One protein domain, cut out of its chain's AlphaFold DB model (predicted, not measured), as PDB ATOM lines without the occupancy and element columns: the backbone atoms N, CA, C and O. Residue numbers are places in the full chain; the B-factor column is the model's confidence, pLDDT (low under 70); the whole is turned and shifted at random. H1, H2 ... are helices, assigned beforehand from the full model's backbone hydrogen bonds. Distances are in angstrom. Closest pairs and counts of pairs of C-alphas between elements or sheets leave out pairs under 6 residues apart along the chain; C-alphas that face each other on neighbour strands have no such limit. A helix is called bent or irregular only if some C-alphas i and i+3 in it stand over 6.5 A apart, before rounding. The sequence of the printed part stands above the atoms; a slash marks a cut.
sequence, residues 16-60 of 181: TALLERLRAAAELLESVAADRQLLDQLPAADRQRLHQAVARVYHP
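This is residues 16 to 60 of the 181 residues of the protein "Oxidoreductase" of Rhodanobacter denitrificans (UniProt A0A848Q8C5). The model is an open hook of two helices that do not pack on each other: the long, straight H1 is one arm, the shorter H3 is the other, and the short H2 with the loop after it makes the corner between them. H3 folds back from that corner at a wide angle to H1, and the space between the two arms is left open. The printed part has 45 residues, with three named helices in the order H1, H2, H3 along the chain and no named strand, and its class is all helix. It is only just loose, close to compact, with a radius of gyration of the C-alphas of 11.5 A, and the C-alphas span 32 by 23 by 17 A.

The longest helix is H1, residues 16 to 34, which measures 27.2 A from first to last C-alpha. It begins at C-alpha 16 at (139.298, 114.026, 208.051) and ends at C-alpha 34 at (147.317, 139.694, 212.401). H2 is residues 36 to 39, four residues and 5.8 A long. H3 is residues 44 to 58 and measures 21.1 A, with its last C-alpha, that of Tyr 58, at (129.282, 135.256, 210.068). No helix is bent or irregular.

H1 and H2 are close but not clearly touching, with 2 pairs of C-alphas within 8 A. Their closest C-alphas, those of Val 32 and Leu 38, are 6.2 A apart. H2 and H3 are also close but not clearly touching, with 1 pair of C-alphas within 8 A, that of Leu 39 and Arg 47 at 6.4 A. H1 and H3 are apart, with no C-alpha of the one within 8 A of the other. In H1 and H3 every O i to N i+4 pair is within hydrogen-bond range; H2 is too short for such a pair, and its 1 pair of O i to N i+3 is within range.

The two C-alphas farthest apart in the domain are those of Thr 16 and Asp 40, at 32.4 A, and the C-alphas of Thr 16 and Pro 60, the first and last printed, are 25.4 A apart. The printed part has no cut. The link from H1 to H2, 1 residue, and the link from H2 to H3, 4 residues, are both tight. Residues 16 to 28 of H1 stand free, and so do residues 55 to 60, of which 55 to 58 belong to H3. The mean pLDDT of the printed part is 90.5, and the one printed residue under 70 is Pro 60.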
ATOM      1  N   THR A  16     137.889 113.707 207.786       86.69
ATOM      2  CA  THR A  16     139.298 114.026 208.051       86.69
ATOM      3  C   THR A  16     139.824 115.082 207.074       86.69
ATOM      4  O   THR A  16     140.355 116.110 207.502       86.69
ATOM      5  N   ALA A  17     139.579 114.912 205.770       89.50
ATOM      6  CA  ALA A  17     139.956 115.897 204.753       89.50
ATOM      7  C   ALA A  17     139.242 117.253 204.940       89.50
ATOM      8  O   ALA A  17     139.812 118.318 204.679       89.50
ATOM      9  N   LEU A  18     137.987 117.242 205.405       90.56
ATOM     10  CA  LEU A  18     137.251 118.465 205.726       90.56
ATOM     11  C   LEU A  18     137.864 119.198 206.926       90.56
ATOM     12  O   LEU A  18     138.014 120.422 206.881       90.56
ATOM     13  N   LEU A  19     138.236 118.467 207.979       89.94
ATOM     14  CA  LEU A  19     138.873 119.030 209.171       89.94
ATOM     15  C   LEU A  19     140.220 119.681 208.848       89.94
ATOM     16  O   LEU A  19     140.500 120.773 209.340       89.94
ATOM     17  N   GLU A  20     141.031 119.059 207.995       93.00
ATOM     18  CA  GLU A  20     142.303 119.633 207.541       93.00
ATOM     19  C   GLU A  20     142.098 120.944 206.777       93.00
ATOM     20  O   GLU A  20     142.731 121.955 207.086       93.00
ATOM     21  N   ARG A  21     141.146 120.971 205.837       93.38
ATOM     22  CA  ARG A  21     140.806 122.195 205.094       93.38
ATOM     23  C   ARG A  21     140.273 123.299 206.003       93.38
ATOM     24  O   ARG A  21     140.546 124.470 205.749       93.38
ATOM     25  N   LEU A  22     139.520 122.945 207.045       93.56
ATOM     26  CA  LEU A  22     139.003 123.901 208.023       93.56
ATOM     27  C   LEU A  22     140.129 124.506 208.870       93.56
ATOM     28  O   LEU A  22     140.127 125.718 209.078       93.56
ATOM     29  N   ARG A  23     141.105 123.697 209.302       94.81
ATOM     30  CA  ARG A  23     142.293 124.175 210.032       94.81
ATOM     31  C   ARG A  23     143.127 125.130 209.181       94.81
ATOM     32  O   ARG A  23     143.378 126.249 209.612       94.81
ATOM     33  N   ALA A  24     143.438 124.747 207.942       95.56
ATOM     34  CA  ALA A  24     144.185 125.602 207.018       95.56
ATOM     35  C   ALA A  24     143.457 126.929 206.724       95.56
ATOM     36  O   ALA A  24     144.077 127.988 206.641       95.56
ATOM     37  N   ALA A  25     142.125 126.897 206.593       94.00
ATOM     38  CA  ALA A  25     141.329 128.108 206.417       94.00
ATOM     39  C   ALA A  25     141.337 129.009 207.664       94.00
ATOM     40  O   ALA A  25     141.364 130.231 207.521       94.00
ATOM     41  N   ALA A  26     141.315 128.429 208.868       93.44
ATOM     42  CA  ALA A  26     141.402 129.179 210.119       93.44
ATOM     43  C   ALA A  26     142.767 129.867 210.266       93.44
ATOM     44  O   ALA A  26     142.803 131.077 210.471       93.44
ATOM     45  N   GLU A  27     143.865 129.139 210.045       96.12
ATOM     46  CA  GLU A  27     145.230 129.688 210.077       96.12
ATOM     47  C   GLU A  27     145.404 130.841 209.074       96.12
ATOM     48  O   GLU A  27     145.959 131.894 209.398       96.12
ATOM     49  N   LEU A  28     144.856 130.694 207.860       93.62
ATOM     50  CA  LEU A  28     144.852 131.768 206.867       93.62
ATOM     51  C   LEU A  28     144.090 133.005 207.369       93.62
ATOM     52  O   LEU A  28     144.592 134.121 207.252       93.62
ATOM     53  N   LEU A  29     142.895 132.836 207.940       93.19
ATOM     54  CA  LEU A  29     142.115 133.959 208.472       93.19
ATOM     55  C   LEU A  29     142.802 134.630 209.669       93.19
ATOM     56  O   LEU A  29     142.729 135.853 209.793       93.19
ATOM     57  N   GLU A  30     143.489 133.865 210.517       94.88
ATOM     58  CA  GLU A  30     144.272 134.379 211.644       94.88
ATOM     59  C   GLU A  30     145.476 135.199 211.169       94.88
ATOM     60  O   GLU A  30     145.688 136.306 211.665       94.88
ATOM     61  N   SER A  31     146.209 134.728 210.153       93.88
ATOM     62  CA  SER A  31     147.312 135.499 209.560       93.88
ATOM     63  C   SER A  31     146.837 136.825 208.952       93.88
ATOM     64  O   SER A  31     147.443 137.863 209.199       93.88
ATOM     65  N   VAL A  32     145.698 136.825 208.253       92.81
ATOM     66  CA  VAL A  32     145.067 138.041 207.708       92.81
ATOM     67  C   VAL A  32     144.568 138.981 208.816       92.81
ATOM     68  O   VAL A  32     144.559 140.202 208.651       92.81
ATOM     69  N   ALA A  33     144.123 138.433 209.949       90.62
ATOM     70  CA  ALA A  33     143.716 139.229 211.103       90.62
ATOM     71  C   ALA A  33     144.919 139.881 211.807       90.62
ATOM     72  O   ALA A  33     144.795 141.015 212.274       90.62
ATOM     73  N   ALA A  34     146.059 139.186 211.858       94.88
ATOM     74  CA  ALA A  34     147.317 139.694 212.401       94.88
ATOM     75  C   ALA A  34     147.974 140.738 211.481       94.88
ATOM     76  O   ALA A  34     148.491 141.739 211.975       94.88
ATOM     77  N   ASP A  35     147.903 140.541 210.161       94.38
ATOM     78  CA  ASP A  35     148.405 141.476 209.156       94.38
ATOM     79  C   ASP A  35     147.401 141.678 208.008       94.38
ATOM     80  O   ASP A  35     147.231 140.847 207.111       94.38
ATOM     81  N   ARG A  36     146.761 142.853 208.001       87.69
ATOM     82  CA  ARG A  36     145.789 143.232 206.967       87.69
ATOM     83  C   ARG A  36     146.426 143.554 205.618       87.69
ATOM     84  O   ARG A  36     145.713 143.493 204.617       87.69
ATOM     85  N   GLN A  37     147.721 143.867 205.560       92.00
ATOM     86  CA  GLN A  37     148.401 144.220 204.308       92.00
ATOM     87  C   GLN A  37     148.476 143.028 203.345       92.00
ATOM     88  O   GLN A  37     148.550 143.216 202.131       92.00
ATOM     89  N   LEU A  38     148.362 141.799 203.861       89.38
ATOM     90  CA  LEU A  38     148.233 140.582 203.056       89.38
ATOM     91  C   LEU A  38     147.043 140.646 202.084       89.38
ATOM     92  O   LEU A  38     147.111 140.093 200.989       89.38
ATOM     93  N   LEU A  39     145.966 141.357 202.438       88.69
ATOM     94  CA  LEU A  39     144.807 141.532 201.556       88.69
ATOM     95  C   LEU A  39     145.070 142.505 200.406       88.69
ATOM     96  O   LEU A  39     144.429 142.386 199.362       88.69
ATOM     97  N   ASP A  40     145.985 143.457 200.580       89.00
ATOM     98  CA  ASP A  40     146.320 144.448 199.553       89.00
ATOM     99  C   ASP A  40     147.170 143.846 198.428       89.00
ATOM    100  O   ASP A  40     147.177 144.360 197.311       89.00
ATOM    101  N   GLN A  41     147.835 142.721 198.705       89.62
ATOM    102  CA  GLN A  41     148.615 141.953 197.733       89.62
ATOM    103  C   GLN A  41     147.742 141.033 196.863       89.62
ATOM    104  O   GLN A  41     148.209 140.512 195.849       89.62
ATOM    105  N   LEU A  42     146.476 140.819 197.239       90.62
ATOM    106  CA  LEU A  42     145.558 139.955 196.504       90.62
ATOM    107  C   LEU A  42     144.891 140.691 195.333       90.62
ATOM    108  O   LEU A  42     144.551 141.875 195.445       90.62
ATOM    109  N   PRO A  43     144.576 139.983 194.233       95.69
ATOM    110  CA  PRO A  43     143.690 140.508 193.205       95.69
ATOM    111  C   PRO A  43     142.351 140.961 193.800       95.69
ATOM    112  O   PRO A  43     141.762 140.286 194.650       95.69
ATOM    113  N   ALA A  44     141.818 142.083 193.307       91.56
ATOM    114  CA  ALA A  44     140.580 142.667 193.826       91.56
ATOM    115  C   ALA A  44     139.394 141.680 193.823       91.56
ATOM    116  O   ALA A  44     138.587 141.686 194.755       91.56
ATOM    117  N   ALA A  45     139.320 140.806 192.812       93.44
ATOM    118  CA  ALA A  45     138.287 139.778 192.694       93.44
ATOM    119  C   ALA A  45     138.353 138.740 193.828       93.44
ATOM    120  O   ALA A  45     137.322 138.403 194.417       93.44
ATOM    121  N   ASP A  46     139.552 138.270 194.180       93.06
ATOM    122  CA  ASP A  46     139.738 137.269 195.232       93.06
ATOM    123  C   ASP A  46     139.520 137.865 196.621       93.06
ATOM    124  O   ASP A  46     138.827 137.266 197.447       93.06
ATOM    125  N   ARG A  47     139.999 139.094 196.850       92.81
ATOM    126  CA  ARG A  47     139.711 139.847 198.079       92.81
ATOM    127  C   ARG A  47     138.205 140.021 198.285       92.81
ATOM    128  O   ARG A  47     137.684 139.749 199.367       92.81
ATOM    129  N   GLN A  48     137.481 140.429 197.241       92.50
ATOM    130  CA  GLN A  48     136.027 140.584 197.301       92.50
ATOM    131  C   GLN A  48     135.325 139.252 197.596       92.50
ATOM    132  O   GLN A  48     134.414 139.202 198.425       92.50
ATOM    133  N   ARG A  49     135.755 138.167 196.950       93.88
ATOM    134  CA  ARG A  49     135.198 136.828 197.157       93.88
ATOM    135  C   ARG A  49     135.419 136.328 198.587       93.88
ATOM    136  O   ARG A  49     134.478 135.801 199.182       93.88
ATOM    137  N   LEU A  50     136.607 136.543 199.157       92.00
ATOM    138  CA  LEU A  50     136.910 136.217 200.553       92.00
ATOM    139  C   LEU A  50     135.991 136.985 201.513       92.00
ATOM    140  O   LEU A  50     135.327 136.372 202.347       92.00
ATOM    141  N   HIS A  51     135.878 138.309 201.356       90.25
ATOM    142  CA  HIS A  51     135.005 139.127 202.206       90.25
ATOM    143  C   HIS A  51     133.538 138.701 202.130       90.25
ATOM    144  O   HIS A  51     132.872 138.591 203.159       90.25
ATOM    145  N   GLN A  52     133.030 138.412 200.929       89.94
ATOM    146  CA  GLN A  52     131.661 137.927 200.753       89.94
ATOM    147  C   GLN A  52     131.439 136.563 201.420       89.94
ATOM    148  O   GLN A  52     130.387 136.346 202.023       89.94
ATOM    149  N   ALA A  53     132.408 135.649 201.332       90.50
ATOM    150  CA  ALA A  53     132.325 134.345 201.986       90.50
ATOM    151  C   ALA A  53     132.291 134.489 203.515       90.50
ATOM    152  O   ALA A  53     131.388 133.947 204.155       90.50
ATOM    153  N   VAL A  54     133.201 135.284 204.089       90.31
ATOM    154  CA  VAL A  54     133.243 135.567 205.534       90.31
ATOM    155  C   VAL A  54     131.933 136.203 206.004       90.31
ATOM    156  O   VAL A  54     131.346 135.747 206.985       90.31
ATOM    157  N   ALA A  55     131.416 137.194 205.270       85.94
ATOM    158  CA  ALA A  55     130.160 137.860 205.603       85.94
ATOM    159  C   ALA A  55     128.965 136.892 205.607       85.94
ATOM    160  O   ALA A  55     128.150 136.936 206.521       85.94
ATOM    161  N   ARG A  56     128.872 135.981 204.629       84.38
ATOM    162  CA  ARG A  56     127.793 134.975 204.561       84.38
ATOM    163  C   ARG A  56     127.861 133.949 205.692       84.38
ATOM    164  O   ARG A  56     126.818 133.476 206.137       84.38
ATOM    165  N   VAL A  57     129.067 133.593 206.134       83.88
ATOM    166  CA  VAL A  57     129.279 132.648 207.241       83.88
ATOM    167  C   VAL A  57     128.976 133.306 208.589       83.88
ATOM    168  O   VAL A  57     128.310 132.696 209.423       83.88
ATOM    169  N   TYR A  58     129.427 134.545 208.796       79.50
ATOM    170  CA  TYR A  58     129.282 135.256 210.068       79.50
ATOM    171  C   TYR A  58     127.897 135.899 210.250       79.50
ATOM    172  O   TYR A  58     127.344 135.897 211.350       79.50
ATOM    173  N   HIS A  59     127.299 136.394 209.164       76.69
ATOM    174  CA  HIS A  59     125.943 136.942 209.129       76.69
ATOM    175  C   HIS A  59     125.028 136.068 208.255       76.69
ATOM    176  O   HIS A  59     124.591 136.505 207.185       76.69
ATOM    177  N   PRO A  60     124.716 134.828 208.680       69.88
ATOM    178  CA  PRO A  60     123.718 134.033 207.986       69.88
ATOM    179  C   PRO A  60     122.373 134.764 208.065       69.88
ATOM    180  O   PRO A  60     122.028 135.302 209.120       69.88
TER     181      PRO A  60